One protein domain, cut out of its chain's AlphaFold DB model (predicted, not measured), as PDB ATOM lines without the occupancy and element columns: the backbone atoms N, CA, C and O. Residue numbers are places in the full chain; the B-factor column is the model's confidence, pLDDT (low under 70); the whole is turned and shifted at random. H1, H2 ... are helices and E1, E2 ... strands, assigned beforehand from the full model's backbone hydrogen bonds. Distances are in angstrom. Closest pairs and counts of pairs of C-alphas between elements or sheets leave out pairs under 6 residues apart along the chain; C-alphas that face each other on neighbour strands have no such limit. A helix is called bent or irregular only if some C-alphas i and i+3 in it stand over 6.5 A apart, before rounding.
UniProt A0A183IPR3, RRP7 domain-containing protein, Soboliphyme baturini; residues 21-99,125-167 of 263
ATOM      1  N   ASP A  21      31.446 116.745 161.105       64.31
ATOM      2  CA  ASP A  21      31.956 115.740 160.153       64.31
ATOM      3  C   ASP A  21      31.547 114.275 160.482       64.31
ATOM      4  O   ASP A  21      32.352 113.333 160.520       64.31
ATOM      5  N   SER A  22      30.255 114.092 160.789       75.75
ATOM      6  CA  SER A  22      29.644 112.821 161.225       75.75
ATOM      7  C   SER A  22      30.128 112.286 162.581       75.75
ATOM      8  O   SER A  22      29.933 111.105 162.879       75.75
ATOM      9  N   PHE A  23      30.770 113.119 163.402       84.56
ATOM     10  CA  PHE A  23      31.028 112.819 164.807       84.56
ATOM     11  C   PHE A  23      29.933 113.397 165.692       84.56
ATOM     12  O   PHE A  23      29.617 114.585 165.607       84.56
ATOM     13  N   LYS A  24      29.434 112.565 166.605       88.38
ATOM     14  CA  LYS A  24      28.513 112.969 167.663       88.38
ATOM     15  C   LYS A  24      29.269 113.313 168.939       88.38
ATOM     16  O   LYS A  24      30.227 112.632 169.299       88.38
ATOM     17  N   ILE A  25      28.844 114.358 169.640       88.44
ATOM     18  CA  ILE A  25      29.537 114.837 170.842       88.44
ATOM     19  C   ILE A  25      28.945 114.182 172.089       88.44
ATOM     20  O   ILE A  25      27.759 114.327 172.372       88.44
ATOM     21  N   LEU A  26      29.801 113.533 172.879       88.94
ATOM     22  CA  LEU A  26      29.473 113.000 174.193       88.94
ATOM     23  C   LEU A  26      30.124 113.844 175.291       88.94
ATOM     24  O   LEU A  26      31.345 113.992 175.353       88.94
ATOM     25  N   ARG A  27      29.296 114.389 176.186       89.50
ATOM     26  CA  ARG A  27      29.750 115.213 177.312       89.50
ATOM     27  C   ARG A  27      29.974 114.352 178.550       89.50
ATOM     28  O   ARG A  27      29.013 113.864 179.144       89.50
ATOM     29  N   LEU A  28      31.230 114.221 178.956       86.81
ATOM     30  CA  LEU A  28      31.643 113.507 180.156       86.81
ATOM     31  C   LEU A  28      31.800 114.471 181.333       86.81
ATOM     32  O   LEU A  28      32.486 115.490 181.230       86.81
ATOM     33  N   LYS A  29      31.211 114.116 182.472       86.19
ATOM     34  CA  LYS A  29      31.481 114.740 183.766       86.19
ATOM     35  C   LYS A  29      32.235 113.770 184.664       86.19
ATOM     36  O   LYS A  29      31.808 112.633 184.850       86.19
ATOM     37  N   VAL A  30      33.298 114.260 185.294       79.25
ATOM     38  CA  VAL A  30      34.031 113.502 186.323       79.25
ATOM     39  C   VAL A  30      33.170 113.305 187.576       79.25
ATOM     40  O   VAL A  30      33.225 112.255 188.204       79.25
ATOM     41  N   SER A  31      32.341 114.290 187.931       77.69
ATOM     42  CA  SER A  31      31.391 114.200 189.045       77.69
ATOM     43  C   SER A  31      30.122 115.005 188.769       77.69
ATOM     44  O   SER A  31      30.138 115.944 187.971       77.69
ATOM     45  N   SER A  32      29.029 114.671 189.460       79.75
ATOM     46  CA  SER A  32      27.753 115.403 189.402       79.75
ATOM     47  C   SER A  32      27.921 116.893 189.696       79.75
ATOM     48  O   SER A  32      27.326 117.731 189.020       79.75
ATOM     49  N   ASP A  33      28.791 117.197 190.659       80.31
ATOM     50  CA  ASP A  33      29.016 118.543 191.190       80.31
ATOM     51  C   ASP A  33      29.895 119.395 190.261       80.31
ATOM     52  O   ASP A  33      30.010 120.607 190.437       80.31
ATOM     53  N   SER A  34      30.528 118.772 189.258       78.19
ATOM     54  CA  SER A  34      31.362 119.478 188.290       78.19
ATOM     55  C   SER A  34      30.498 120.277 187.316       78.19
ATOM     56  O   SER A  34      29.572 119.753 186.681       78.19
ATOM     57  N   THR A  35      30.843 121.551 187.147       80.44
ATOM     58  CA  THR A  35      30.313 122.413 186.082       80.44
ATOM     59  C   THR A  35      31.045 122.202 184.757       80.44
ATOM     60  O   THR A  35      30.478 122.467 183.698       80.44
ATOM     61  N   ALA A  36      32.279 121.692 184.811       79.38
ATOM     62  CA  ALA A  36      33.106 121.415 183.650       79.38
ATOM     63  C   ALA A  36      32.732 120.081 182.993       79.38
ATOM     64  O   ALA A  36      32.403 119.101 183.674       79.38
ATOM     65  N   TYR A  37      32.840 120.061 181.665       85.25
ATOM     66  CA  TYR A  37      32.646 118.888 180.820       85.25
ATOM     67  C   TYR A  37      33.931 118.591 180.062       85.25
ATOM     68  O   TYR A  37      34.582 119.509 179.567       85.25
ATOM     69  N   HIS A  38      34.226 117.310 179.895       85.00
ATOM     70  CA  HIS A  38      35.151 116.841 178.877       85.00
ATOM     71  C   HIS A  38      34.354 116.389 177.653       85.00
ATOM     72  O   HIS A  38      33.338 115.703 177.791       85.00
ATOM     73  N   TRP A  39      34.764 116.804 176.457       87.25
ATOM     74  CA  TRP A  39      34.075 116.442 175.219       87.25
ATOM     75  C   TRP A  39      34.776 115.257 174.567       87.25
ATOM     76  O   TRP A  39      35.966 115.314 174.272       87.25
ATOM     77  N   MET A  40      34.020 114.189 174.341       88.75
ATOM     78  CA  MET A  40      34.452 113.034 173.563       88.75
ATOM     79  C   MET A  40      33.673 112.996 172.257       88.75
ATOM     80  O   MET A  40      32.512 113.404 172.206       88.75
ATOM     81  N   TYR A  41      34.302 112.491 171.204       89.19
ATOM     82  CA  TYR A  41      33.708 112.461 169.871       89.19
ATOM     83  C   TYR A  41      33.460 111.018 169.461       89.19
ATOM     84  O   TYR A  41      34.383 110.204 169.448       89.19
ATOM     85  N   LEU A  42      32.210 110.707 169.151       91.19
ATOM     86  CA  LEU A  42      31.732 109.374 168.831       91.19
ATOM     87  C   LEU A  42      31.489 109.254 167.335       91.19
ATOM     88  O   LEU A  42      30.901 110.147 166.727       91.19
ATOM     89  N   LYS A  43      31.894 108.135 166.748       90.06
ATOM     90  CA  LYS A  43      31.567 107.794 165.365       90.06
ATOM     91  C   LYS A  43      31.403 106.295 165.239       90.06
ATOM     92  O   LYS A  43      32.144 105.528 165.854       90.06
ATOM     93  N   GLU A  44      30.447 105.870 164.428       91.12
ATOM     94  CA  GLU A  44      30.352 104.465 164.056       91.12
ATOM     95  C   GLU A  44      31.649 104.035 163.362       91.12
ATOM     96  O   GLU A  44      32.172 104.726 162.480       91.12
ATOM     97  N   HIS A  45      32.199 102.894 163.774       85.50
ATOM     98  CA  HIS A  45      33.385 102.364 163.132       85.50
ATOM     99  C   HIS A  45      33.038 101.844 161.735       85.50
ATOM    100  O   HIS A  45      32.333 100.846 161.581       85.50
ATOM    101  N   SER A  46      33.579 102.511 160.718       81.50
ATOM    102  CA  SER A  46      33.441 102.110 159.322       81.50
ATOM    103  C   SER A  46      34.803 102.140 158.639       81.50
ATOM    104  O   SER A  46      35.407 103.196 158.451       81.50
ATOM    105  N   THR A  47      35.316 100.962 158.293       76.94
ATOM    106  CA  THR A  47      36.566 100.774 157.546       76.94
ATOM    107  C   THR A  47      36.297  99.946 156.300       76.94
ATOM    108  O   THR A  47      35.479  99.031 156.322       76.94
ATOM    109  N   ARG A  48      37.005 100.230 155.199       74.12
ATOM    110  CA  ARG A  48      36.896  99.428 153.963       74.12
ATOM    111  C   ARG A  48      37.336  97.976 154.177       74.12
ATOM    112  O   ARG A  48      36.793  97.074 153.552       74.12
ATOM    113  N   VAL A  49      38.308  97.775 155.065       74.62
ATOM    114  CA  VAL A  49      38.814  96.463 155.477       74.62
ATOM    115  C   VAL A  49      38.111  96.067 156.768       74.62
ATOM    116  O   VAL A  49      38.211  96.784 157.766       74.62
ATOM    117  N   GLN A  50      37.381  94.957 156.738       76.44
ATOM    118  CA  GLN A  50      36.734  94.399 157.922       76.44
ATOM    119  C   GLN A  50      37.736  93.562 158.716       76.44
ATOM    120  O   GLN A  50      38.505  92.799 158.137       76.44
ATOM    121  N   HIS A  51      37.712  93.699 160.040       75.94
ATOM    122  CA  HIS A  51      38.528  92.897 160.942       75.94
ATOM    123  C   HIS A  51      37.639  92.276 162.023       75.94
ATOM    124  O   HIS A  51      36.804  92.967 162.608       75.94
ATOM    125  N   GLU A  52      37.831  90.989 162.322       82.25
ATOM    126  CA  GLU A  52      36.979  90.238 163.261       82.25
ATOM    127  C   GLU A  52      36.967  90.838 164.671       82.25
ATOM    128  O   GLU A  52      35.959  90.792 165.370       82.25
ATOM    129  N   SER A  53      38.081  91.445 165.090       82.38
ATOM    130  CA  SER A  53      38.173  92.087 166.405       82.38
ATOM    131  C   SER A  53      37.395  93.400 166.515       82.38
ATOM    132  O   SER A  53      37.079  93.811 167.628       82.38
ATOM    133  N   LYS A  54      37.106  94.066 165.390       86.69
ATOM    134  CA  LYS A  54      36.395  95.350 165.316       86.69
ATOM    135  C   LYS A  54      35.292  95.251 164.256       86.69
ATOM    136  O   LYS A  54      35.385  95.880 163.199       86.69
ATOM    137  N   PRO A  55      34.256  94.431 164.505       88.06
ATOM    138  CA  PRO A  55      33.182  94.225 163.543       88.06
ATOM    139  C   PRO A  55      32.460  95.544 163.246       88.06
ATOM    140  O   PRO A  55      32.160  96.326 164.156       88.06
ATOM    141  N   GLN A  56      32.154  95.782 161.967       86.12
ATOM    142  CA  GLN A  56      31.342  96.928 161.547       86.12
ATOM    143  C   GLN A  56      29.969  96.896 162.232       86.12
ATOM    144  O   GLN A  56      29.493  95.826 162.610       86.12
ATOM    145  N   LYS A  57      29.337  98.063 162.404       89.62
ATOM    146  CA  LYS A  57      28.012  98.251 163.042       89.62
ATOM    147  C   LYS A  57      27.901  97.863 164.520       89.62
ATOM    148  O   LYS A  57      26.977  98.303 165.192       89.62
ATOM    149  N   ARG A  58      28.837  97.069 165.049       92.50
ATOM    150  CA  ARG A  58      28.957  96.721 166.479       92.50
ATOM    151  C   ARG A  58      30.082  97.464 167.183       92.50
ATOM    152  O   ARG A  58      30.162  97.406 168.404       92.50
ATOM    153  N   THR A  59      30.937  98.163 166.441       92.62
ATOM    154  CA  THR A  59      32.067  98.902 167.010       92.62
ATOM    155  C   THR A  59      31.825 100.405 166.948       92.62
ATOM    156  O   THR A  59      31.533 100.963 165.891       92.62
ATOM    157  N   LEU A  60      31.997 101.070 168.086       92.94
ATOM    158  CA  LEU A  60      31.988 102.519 168.218       92.94
ATOM    159  C   LEU A  60      33.421 103.032 168.366       92.94
ATOM    160  O   LEU A  60      34.176 102.543 169.205       92.94
ATOM    161  N   MET A  61      33.786 104.031 167.571       91.62
ATOM    162  CA  MET A  61      35.034 104.772 167.713       91.62
ATOM    163  C   MET A  61      34.806 105.998 168.599       91.62
ATOM    164  O   MET A  61      33.912 106.802 168.340       91.62
ATOM    165  N   VAL A  62      35.643 106.155 169.621       91.19
ATOM    166  CA  VAL A  62      35.620 107.270 170.575       91.19
ATOM    167  C   VAL A  62      36.956 107.997 170.507       91.19
ATOM    168  O   VAL A  62      38.004 107.376 170.673       91.19
ATOM    169  N   ILE A  63      36.934 109.304 170.271       89.00
ATOM    170  CA  ILE A  63      38.121 110.165 170.203       89.00
ATOM    171  C   ILE A  63      38.134 111.119 171.396       89.00
ATOM    172  O   ILE A  63      37.081 111.465 171.939       89.00
ATOM    173  N   ALA A  64      39.340 111.567 171.749       85.19
ATOM    174  CA  ALA A  64      39.618 112.446 172.875       85.19
ATOM    175  C   ALA A  64      39.289 111.753 174.195       85.19
ATOM    176  O   ALA A  64      38.671 112.332 175.076       85.19
ATOM    177  N   VAL A  65      39.692 110.492 174.328       84.75
ATOM    178  CA  VAL A  65      39.558 109.746 175.581       84.75
ATOM    179  C   VAL A  65      40.514 110.355 176.621       84.75
ATOM    180  O   VAL A  65      41.710 110.461 176.348       84.75
ATOM    181  N   PRO A  66      40.019 110.799 177.793       79.44
ATOM    182  CA  PRO A  66      40.863 111.233 178.902       79.44
ATOM    183  C   PRO A  66      41.916 110.183 179.289       79.44
ATOM    184  O   PRO A  66      41.559 109.011 179.402       79.44
ATOM    185  N   PRO A  67      43.168 110.568 179.599       73.00
ATOM    186  CA  PRO A  67      44.205 109.624 180.031       73.00
ATOM    187  C   PRO A  67      43.867 108.865 181.321       73.00
ATOM    188  O   PRO A  67      44.375 107.768 181.514       73.00
ATOM    189  N   PHE A  68      42.979 109.390 182.175       74.00
ATOM    190  CA  PHE A  68      42.516 108.641 183.345       74.00
ATOM    191  C   PHE A  68      41.514 107.534 182.999       74.00
ATOM    192  O   PHE A  68      41.289 106.676 183.835       74.00
ATOM    193  N   LEU A  69      40.868 107.522 181.825       78.44
ATOM    194  CA  LEU A  69      39.871 106.494 181.517       78.44
ATOM    195  C   LEU A  69      40.548 105.172 181.145       78.44
ATOM    196  O   LEU A  69      41.166 105.044 180.087       78.44
ATOM    197  N   ASN A  70      40.361 104.161 181.992       81.19
ATOM    198  CA  ASN A  70      40.774 102.793 181.700       81.19
ATOM    199  C   ASN A  70      39.652 102.004 180.992       81.19
ATOM    200  O   ASN A  70      38.538 102.491 180.782       81.19
ATOM    201  N   ARG A  71      39.945 100.750 180.619       83.12
ATOM    202  CA  ARG A  71      38.987  99.885 179.907       83.12
ATOM    203  C   ARG A  71      37.696  99.661 180.699       83.12
ATOM    204  O   ARG A  71      36.625  99.706 180.104       83.12
ATOM    205  N   ALA A  72      37.798  99.470 182.015       83.31
ATOM    206  CA  ALA A  72      36.650  99.250 182.891       83.31
ATOM    207  C   ALA A  72      35.766 100.503 182.991       83.31
ATOM    208  O   ALA A  72      34.556 100.415 182.811       83.31
ATOM    209  N   SER A  73      36.359 101.687 183.168       84.19
ATOM    210  CA  SER A  73      35.623 102.954 183.204       84.19
ATOM    211  C   SER A  73      34.899 103.233 181.888       84.19
ATOM    212  O   SER A  73      33.773 103.720 181.900       84.19
ATOM    213  N   ILE A  74      35.512 102.909 180.745       88.06
ATOM    214  CA  ILE A  74      34.860 103.034 179.433       88.06
ATOM    215  C   ILE A  74      33.721 102.023 179.299       88.06
ATOM    216  O   ILE A  74      32.651 102.370 178.809       88.06
ATOM    217  N   GLN A  75      33.916 100.789 179.759       90.06
ATOM    218  CA  GLN A  75      32.861  99.782 179.757       90.06
ATOM    219  C   GLN A  75      31.637 100.250 180.562       90.06
ATOM    220  O   GLN A  75      30.524 100.217 180.044       90.06
ATOM    221  N   GLU A  76      31.845 100.764 181.776       88.94
ATOM    222  CA  GLU A  76      30.783 101.329 182.622       88.94
ATOM    223  C   GLU A  76      30.123 102.568 182.002       88.94
ATOM    224  O   GLU A  76      28.921 102.788 182.167       88.94
ATOM    225  N   LEU A  77      30.900 103.388 181.287       90.06
ATOM    226  CA  LEU A  77      30.408 104.592 180.622       90.06
ATOM    227  C   LEU A  77      29.403 104.265 179.509       90.06
ATOM    228  O   LEU A  77      28.436 105.006 179.327       90.06
ATOM    229  N   PHE A  78      29.635 103.177 178.770       91.81
ATOM    230  CA  PHE A  78      28.806 102.771 177.631       91.81
ATOM    231  C   PHE A  78      27.770 101.686 177.955       91.81
ATOM    232  O   PHE A  78      26.870 101.455 177.150       91.81
ATOM    233  N   GLU A  79      27.833 101.088 179.145       90.44
ATOM    234  CA  GLU A  79      26.839 100.143 179.671       90.44
ATOM    235  C   GLU A  79      25.374 100.619 179.527       90.44
ATOM    236  O   GLU A  79      24.536  99.801 179.139       90.44
ATOM    237  N   PRO A  80      25.016 101.908 179.748       90.19
ATOM    238  CA  PRO A  80      23.632 102.365 179.588       90.19
ATOM    239  C   PRO A  80      23.085 102.246 178.158       90.19
ATOM    240  O   PRO A  80      21.872 102.288 177.973       90.19
ATOM    241  N   PHE A  81      23.959 102.131 177.153       91.19
ATOM    242  CA  PHE A  81      23.564 102.004 175.750       91.19
ATOM    243  C   PHE A  81      23.508 100.552 175.269       91.19
ATOM    244  O   PHE A  81      22.932 100.296 174.214       91.19
ATOM    245  N   GLY A  82      24.088  99.611 176.016       91.94
ATOM    246  CA  GLY A  82      24.077  98.193 175.678       91.94
ATOM    247  C   GLY A  82      25.218  97.403 176.314       91.94
ATOM    248  O   GLY A  82      26.122  97.946 176.950       91.94
ATOM    249  N   VAL A  83      25.187  96.083 176.122       94.12
ATOM    250  CA  VAL A  83      26.200  95.179 176.682       94.12
ATOM    251  C   VAL A  83      27.498  95.309 175.888       94.12
ATOM    252  O   VAL A  83      27.576  94.924 174.721       94.12
ATOM    253  N   VAL A  84      28.537  95.831 176.532       93.62
ATOM    254  CA  VAL A  84      29.879  95.947 175.951       93.62
ATOM    255  C   VAL A  84      30.583  94.588 176.002       93.62
ATOM    256  O   VAL A  84      30.670  93.960 177.054       93.62
ATOM    257  N   GLU A  85      31.094  94.140 174.858       91.19
ATOM    258  CA  GLU A  85      31.832  92.885 174.702       91.19
ATOM    259  C   GLU A  85      33.332  93.088 174.948       91.19
ATOM    260  O   GLU A  85      33.943  92.353 175.722       91.19
ATOM    261  N   LYS A  86      33.938  94.085 174.286       90.50
ATOM    262  CA  LYS A  86      35.380  94.378 174.364       90.50
ATOM    263  C   LYS A  86      35.644  95.874 174.224       90.50
ATOM    264  O   LYS A  86      34.952  96.568 173.485       90.50
ATOM    265  N   VAL A  87      36.699  96.353 174.880       88.75
ATOM    266  CA  VAL A  87      37.198  97.727 174.733       88.75
ATOM    267  C   VAL A  87      38.671  97.691 174.346       88.75
ATOM    268  O   VAL A  87      39.492  97.099 175.048       88.75
ATOM    269  N   PHE A  88      39.012  98.359 173.246       86.38
ATOM    270  CA  PHE A  88      40.392  98.564 172.820       86.38
ATOM    271  C   PHE A  88      40.783 100.020 173.002       86.38
ATOM    272  O   PHE A  88      40.078 100.912 172.546       86.38
ATOM    273  N   LEU A  89      41.936 100.246 173.614       83.75
ATOM    274  CA  LEU A  89      42.510 101.566 173.807       83.75
ATOM    275  C   LEU A  89      43.756 101.702 172.927       83.75
ATOM    276  O   LEU A  89      44.608 100.814 172.928       83.75
ATOM    277  N   GLN A  90      43.837 102.766 172.126       80.62
ATOM    278  CA  GLN A  90      44.899 102.973 171.136       80.62
ATOM    279  C   GLN A  90      45.396 104.430 171.131       80.62
ATOM    280  O   GLN A  90      44.642 105.378 171.366       80.62
ATOM    281  N   LYS A  91      46.693 104.623 170.848       77.50
ATOM    282  CA  LYS A  91      47.311 105.961 170.726       77.50
ATOM    283  C   LYS A  91      46.821 106.720 169.484       77.50
ATOM    284  O   LYS A  91      46.753 107.946 169.508       77.50
ATOM    285  N   ALA A  92      46.471 105.996 168.423       76.25
ATOM    286  CA  ALA A  92      45.996 106.536 167.153       76.25
ATOM    287  C   ALA A  92      44.857 105.667 166.581       76.25
ATOM    288  O   ALA A  92      44.740 104.499 166.968       76.25
ATOM    289  N   PRO A  93      44.027 106.206 165.666       79.31
ATOM    290  CA  PRO A  93      43.024 105.419 164.959       79.31
ATOM    291  C   PRO A  93      43.661 104.243 164.207       79.31
ATOM    292  O   PRO A  93      44.628 104.434 163.474       79.31
ATOM    293  N   SER A  94      43.110 103.040 164.359       77.62
ATOM    294  CA  SER A  94      43.562 101.843 163.642       77.62
ATOM    295  C   SER A  94      42.389 100.929 163.290       77.62
ATOM    296  O   SER A  94      41.410 100.827 164.036       77.62
ATOM    297  N   ALA A  95      42.500 100.244 162.151       70.50
ATOM    298  CA  ALA A  95      41.526  99.255 161.691       70.50
ATOM    299  C   ALA A  95      41.636  97.912 162.440       70.50
ATOM    300  O   ALA A  95      40.656  97.182 162.535       70.50
ATOM    301  N   THR A  96      42.796  97.612 163.028       67.06
ATOM    302  CA  THR A  96      43.080  96.317 163.668       67.06
ATOM    303  C   THR A  96      43.072  96.447 165.191       67.06
ATOM    304  O   THR A  96      43.233  97.549 165.735       67.06
ATOM    305  N   ALA A  97      42.844  95.339 165.908       67.44
ATOM    306  CA  ALA A  97      43.085  95.294 167.353       67.44
ATOM    307  C   ALA A  97      44.534  95.724 167.671       67.44
ATOM    308  O   ALA A  97      45.400  95.600 166.807       67.44
ATOM    309  N   PRO A  98      44.811  96.247 168.880       64.94
ATOM    310  CA  PRO A  98      46.189  96.415 169.319       64.94
ATOM    311  C   PRO A  98      46.887  95.055 169.221       64.94
ATOM    312  O   PRO A  98      46.339  94.065 169.714       64.94
ATOM    313  N   GLU A  99      48.049  95.004 168.576       54.72
ATOM    314  CA  GLU A  99      48.936  93.846 168.679       54.72
ATOM    315  C   GLU A  99      49.226  93.645 170.166       54.72
ATOM    316  O   GLU A  99      49.533  94.602 170.874       54.72
ATOM    317  N   LEU A 125      59.248 119.730 168.148       36.38
ATOM    318  CA  LEU A 125      59.897 119.770 169.456       36.38
ATOM    319  C   LEU A 125      59.821 118.349 170.018       36.38
ATOM    320  O   LEU A 125      58.846 117.624 169.805       36.38
ATOM    321  N   LYS A 126      60.892 117.925 170.678       36.44
ATOM    322  CA  LYS A 126      61.112 116.572 171.194       36.44
ATOM    323  C   LYS A 126      60.179 116.224 172.375       36.44
ATOM    324  O   LYS A 126      60.617 115.603 173.330       36.44
ATOM    325  N   SER A 127      58.899 116.590 172.330       39.00
ATOM    326  CA  SER A 127      57.895 116.316 173.367       39.00
ATOM    327  C   SER A 127      56.964 115.155 172.987       39.00
ATOM    328  O   SER A 127      55.770 115.166 173.270       39.00
ATOM    329  N   ARG A 128      57.472 114.126 172.297       40.94
ATOM    330  CA  ARG A 128      56.618 113.091 171.683       40.94
ATOM    331  C   ARG A 128      56.385 111.814 172.494       40.94
ATOM    332  O   ARG A 128      56.075 110.808 171.876       40.94
ATOM    333  N   ASP A 129      56.428 111.864 173.828       47.06
ATOM    334  CA  ASP A 129      55.974 110.741 174.678       47.06
ATOM    335  C   ASP A 129      55.394 111.146 176.057       47.06
ATOM    336  O   ASP A 129      55.250 110.304 176.939       47.06
ATOM    337  N   TYR A 130      54.998 112.408 176.279       43.84
ATOM    338  CA  TYR A 130      54.448 112.814 177.592       43.84
ATOM    339  C   TYR A 130      52.948 112.548 177.783       43.84
ATOM    340  O   TYR A 130      52.447 112.622 178.904       43.84
ATOM    341  N   PHE A 131      52.224 112.143 176.736       48.69
ATOM    342  CA  PHE A 131      50.867 111.620 176.898       48.69
ATOM    343  C   PHE A 131      50.934 110.118 177.206       48.69
ATOM    344  O   PHE A 131      50.850 109.280 176.305       48.69
ATOM    345  N   LYS A 132      51.068 109.773 178.491       54.59
ATOM    346  CA  LYS A 132      50.811 108.415 179.004       54.59
ATOM    347  C   LYS A 132      49.308 108.125 178.948       54.59
ATOM    348  O   LYS A 132      48.621 108.111 179.962       54.59
ATOM    349  N   GLY A 133      48.755 108.012 177.744       56.16
ATOM    350  CA  GLY A 133      47.323 107.821 177.575       56.16
ATOM    351  C   GLY A 133      46.901 107.532 176.146       56.16
ATOM    352  O   GLY A 133      47.589 107.834 175.169       56.16
ATOM    353  N   TYR A 134      45.725 106.934 176.034       63.69
ATOM    354  CA  TYR A 134      45.130 106.544 174.768       63.69
ATOM    355  C   TYR A 134      44.259 107.678 174.242       63.69
ATOM    356  O   TYR A 134      43.412 108.194 174.960       63.69
ATOM    357  N   ARG A 135      44.447 108.073 172.980       73.75
ATOM    358  CA  ARG A 135      43.638 109.141 172.365       73.75
ATOM    359  C   ARG A 135      42.330 108.611 171.787       73.75
ATOM    360  O   ARG A 135      41.390 109.386 171.598       73.75
ATOM    361  N   VAL A 136      42.292 107.312 171.488       86.06
ATOM    362  CA  VAL A 136      41.187 106.646 170.803       86.06
ATOM    363  C   VAL A 136      40.790 105.385 171.559       86.06
ATOM    364  O   VAL A 136      41.649 104.583 171.930       86.06
ATOM    365  N   ALA A 137      39.488 105.181 171.736       89.38
ATOM    366  CA  ALA A 137      38.923 103.914 172.173       89.38
ATOM    367  C   ALA A 137      38.024 103.315 171.087       89.38
ATOM    368  O   ALA A 137      37.317 104.032 170.382       89.38
ATOM    369  N   TYR A 138      38.035 101.991 170.984       91.12
ATOM    370  CA  TYR A 138      37.071 101.218 170.213       91.12
ATOM    371  C   TYR A 138      36.247 100.385 171.182       91.12
ATOM    372  O   TYR A 138      36.789  99.515 171.864       91.12
ATOM    373  N   VAL A 139      34.950 100.663 171.243       93.19
ATOM    374  CA  VAL A 139      33.995  99.950 172.093       93.19
ATOM    375  C   VAL A 139      33.222  98.987 171.208       93.19
ATOM    376  O   VAL A 139      32.488  99.415 170.321       93.19
ATOM    377  N   VAL A 140      33.421  97.690 171.416       93.81
ATOM    378  CA  VAL A 140      32.711  96.631 170.699       93.81
ATOM    379  C   VAL A 140      31.536  96.194 171.551       93.81
ATOM    380  O   VAL A 140      31.723  95.692 172.659       93.81
ATOM    381  N   PHE A 141      30.330  96.372 171.033       95.38
ATOM    382  CA  PHE A 141      29.108  95.918 171.672       95.38
ATOM    383  C   PHE A 141      28.758  94.489 171.259       95.38
ATOM    384  O   PHE A 141      28.948  94.056 170.113       95.38
ATOM    385  N   LYS A 142      28.151  93.764 172.196       94.06
ATOM    386  CA  LYS A 142      27.242  92.678 171.856       94.06
ATOM    387  C   LYS A 142      26.032  93.346 171.202       94.06
ATOM    388  O   LYS A 142      25.558  94.289 171.775       94.06
ATOM    389  N   GLU A 143      25.492  92.946 170.068       95.00
ATOM    390  CA  GLU A 143      24.390  93.679 169.389       95.00
ATOM    391  C   GLU A 143      24.730  95.042 168.732       95.00
ATOM    392  O   GLU A 143      25.381  95.924 169.289       95.00
ATOM    393  N   GLU A 144      24.215  95.216 167.509       93.62
ATOM    394  CA  GLU A 144      24.330  96.438 166.686       93.62
ATOM    395  C   GLU A 144      23.388  97.562 167.143       93.62
ATOM    396  O   GLU A 144      23.641  98.743 166.902       93.62
ATOM    397  N   SER A 145      22.286  97.195 167.804       93.44
ATOM    398  CA  SER A 145      21.313  98.117 168.404       93.44
ATOM    399  C   SER A 145      21.997  99.107 169.347       93.44
ATOM    400  O   SER A 145      21.682 100.294 169.317       93.44
ATOM    401  N   SER A 146      22.991  98.638 170.102       93.75
ATOM    402  CA  SER A 146      23.760  99.420 171.067       93.75
ATOM    403  C   SER A 146      24.528 100.580 170.428       93.75
ATOM    404  O   SER A 146      24.567 101.681 170.978       93.75
ATOM    405  N   VAL A 147      25.107 100.376 169.235       92.31
ATOM    406  CA  VAL A 147      25.815 101.445 168.509       92.31
ATOM    407  C   VAL A 147      24.830 102.504 168.041       92.31
ATOM    408  O   VAL A 147      25.098 103.689 168.217       92.31
ATOM    409  N   LYS A 148      23.664 102.101 167.525       91.50
ATOM    410  CA  LYS A 148      22.605 103.042 167.134       91.50
ATOM    411  C   LYS A 148      22.063 103.803 168.337       91.50
ATOM    412  O   LYS A 148      22.044 105.020 168.298       91.50
ATOM    413  N   ALA A 149      21.753 103.123 169.440       91.38
ATOM    414  CA  ALA A 149      21.314 103.760 170.682       91.38
ATOM    415  C   ALA A 149      22.350 104.767 171.205       91.38
ATOM    416  O   ALA A 149      22.005 105.878 171.614       91.38
ATOM    417  N   THR A 150      23.635 104.406 171.125       90.19
ATOM    418  CA  THR A 150      24.727 105.324 171.448       90.19
ATOM    419  C   THR A 150      24.779 106.485 170.463       90.19
ATOM    420  O   THR A 150      24.966 107.615 170.882       90.19
ATOM    421  N   MET A 151      24.591 106.273 169.164       89.56
ATOM    422  CA  MET A 151      24.566 107.353 168.173       89.56
ATOM    423  C   MET A 151      23.271 108.173 168.207       89.56
ATOM    424  O   MET A 151      23.287 109.309 167.757       89.56
ATOM    425  N   ASP A 152      22.195 107.689 168.821       88.38
ATOM    426  CA  ASP A 152      20.899 108.369 168.941       88.38
ATOM    427  C   ASP A 152      20.755 109.143 170.260       88.38
ATOM    428  O   ASP A 152      19.837 109.949 170.408       88.38
ATOM    429  N   HIS A 153      21.694 108.980 171.204       83.38
ATOM    430  CA  HIS A 153      21.625 109.623 172.521       83.38
ATOM    431  C   HIS A 153      21.382 111.137 172.418       83.38
ATOM    432  O   HIS A 153      22.009 111.835 171.622       83.38
ATOM    433  N   SER A 154      20.469 111.691 173.217       71.38
ATOM    434  CA  SER A 154      20.283 113.143 173.206       71.38
ATOM    435  C   SER A 154      21.483 113.816 173.874       71.38
ATOM    436  O   SER A 154      21.785 113.552 175.036       71.38
ATOM    437  N   GLU A 155      22.128 114.739 173.161       61.75
ATOM    438  CA  GLU A 155      23.315 115.481 173.616       61.75
ATOM    439  C   GLU A 155      23.103 116.238 174.930       61.75
ATOM    440  O   GLU A 155      24.074 116.642 175.569       61.75
ATOM    441  N   LYS A 156      21.846 116.480 175.331       60.72
ATOM    442  CA  LYS A 156      21.497 117.132 176.601       60.72
ATOM    443  C   LYS A 156      21.880 116.287 177.818       60.72
ATOM    444  O   LYS A 156      22.055 116.849 178.896       60.72
ATOM    445  N   HIS A 157      22.034 114.975 177.658       66.75
ATOM    446  CA  HIS A 157      22.448 114.092 178.740       66.75
ATOM    447  C   HIS A 157      23.973 114.045 178.813       66.75
ATOM    448  O   HIS A 157      24.635 113.382 178.020       66.75
ATOM    449  N   SER A 158      24.547 114.763 179.779       80.69
ATOM    450  CA  SER A 158      25.930 114.514 180.181       80.69
ATOM    451  C   SER A 158      26.008 113.206 180.954       80.69
ATOM    452  O   SER A 158      25.213 113.008 181.876       80.69
ATOM    453  N   ILE A 159      26.985 112.360 180.639       84.56
ATOM    454  CA  ILE A 159      27.229 111.146 181.417       84.56
ATOM    455  C   ILE A 159      28.188 111.485 182.552       84.56
ATOM    456  O   ILE A 159      29.236 112.096 182.337       84.56
ATOM    457  N   VAL A 160      27.805 111.108 183.768       84.31
ATOM    458  CA  VAL A 160      28.638 111.250 184.962       84.31
ATOM    459  C   VAL A 160      29.363 109.932 185.199       84.31
ATOM    460  O   VAL A 160      28.741 108.871 185.150       84.31
ATOM    461  N   MET A 161      30.667 109.991 185.463       80.00
ATOM    462  CA  MET A 161      31.426 108.810 185.868       80.00
ATOM    463  C   MET A 161      30.870 108.234 187.173       80.00
ATOM    464  O   MET A 161      30.732 108.951 188.163       80.00
ATOM    465  N   LYS A 162      30.566 106.932 187.172       75.44
ATOM    466  CA  LYS A 162      30.089 106.216 188.365       75.44
ATOM    467  C   LYS A 162      31.231 105.969 189.351       75.44
ATOM    468  O   LYS A 162      31.069 106.177 190.549       75.44
ATOM    469  N   LYS A 163      32.381 105.532 188.832       69.62
ATOM    470  CA  LYS A 163      33.584 105.210 189.600       69.62
ATOM    471  C   LYS A 163      34.802 105.832 188.939       69.62
ATOM    472  O   LYS A 163      34.894 105.888 187.711       69.62
ATOM    473  N   LEU A 164      35.729 106.299 189.765       64.88
ATOM    474  CA  LEU A 164      37.057 106.651 189.288       64.88
ATOM    475  C   LEU A 164      37.873 105.368 189.180       64.88
ATOM    476  O   LEU A 164      37.705 104.470 190.008       64.88
ATOM    477  N   PRO A 165      38.707 105.245 188.144       61.50
ATOM    478  CA  PRO A 165      39.581 104.100 188.037       61.50
ATOM    479  C   PRO A 165      40.528 104.105 189.240       61.50
ATOM    480  O   PRO A 165      41.067 105.169 189.565       61.50
ATOM    481  N   PRO A 166      40.721 102.956 189.911       52.06
ATOM    482  CA  PRO A 166      41.726 102.863 190.954       52.06
ATOM    483  C   PRO A 166      43.073 103.243 190.335       52.06
ATOM    484  O   PRO A 166      43.395 102.786 189.231       52.06
ATOM    485  N   ASN A 167      43.822 104.115 191.021       48.53
ATOM    486  CA  ASN A 167      45.223 104.426 190.709       48.53
ATOM    487  C   ASN A 167      45.918 103.126 190.299       48.53
ATOM    488  O   ASN A 167      45.694 102.160 191.014       48.53
TER     489      ASN A 167
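AT A GLANCE: This is residues 21 to 99 and 125 to 167 of the 263 residues of the protein "RRP7 domain-containing protein" of Soboliphyme baturini (UniProt A0A183IPR3). A strongly twisted sheet of five strands curls round one helix, H1, and a shorter helix, H2, covers part of the same face: two layers. Residues 125 to 130 stick out. The printed part has 122 residues, in the order E1 E2 E3 H1 E4 E5 H2; the sheet runs E1 E2 E3 E5 E4, all antiparallel, and the class is mixed, with under half of the residues in named elements. The whole is compact, with a radius of gyration of the C-alphas of 14.3 A and spans of 41 by 41 by 30 A.

HOW THE PARTS SIT: Begin with E1, residues 23 to 29, E2, 38 to 44, and E3, 59 to 63, a meander, each strand the antiparallel neighbour of the one before; N 26 and O 40 are 2.8 A apart, N 43 and O 61 2.9 A. Next come E5, residues 136 to 141, and the edge strand E4, 84 to 90; see N 60 and O 139, 2.8 A, and N 88 and O 138, 2.9 A. H1, residues 71 to 81, is on this sheet; its closest C-alphas to E4 are those of Arg 71 and Val 87, 5.9 A. E3, H1 and E4 form a split strand-helix-strand unit, its strands running the same way with E5 between them; its crossover is right-handed. H2, residues 145 to 152, is on the same face, at a height of 8.0 A over the sheet. H1 and H2 touch, closest at the C-alphas of Phe 81 and Ser 146, 5.4 A, about perpendicular at 83 degrees. In H2 every O i to N i+4 pair is within hydrogen-bond range, in H1 5 of 7; H1 is irregular, C-alphas 77 and 80 lying 7.2 A apart.

IN THESE COORDINATES: Find C-alpha 23 at (31.028, 112.819, 164.807), where E1 begins its 19.1 A; E2 spans 19.9 A, E4 17.3 A, H1 16.1 A. H2 ends at C-alpha 152, (20.899, 108.369, 168.941).

THE WHOLE: Residues 100 to 124 are not printed, and C-alphas 99 and 125 are 28.2 A apart. The link from E2 to E3 is long. Look for pLDDT under 70 at residues 21, 96 to 99, 125 to 134, 155 to 157 and 163 to 167.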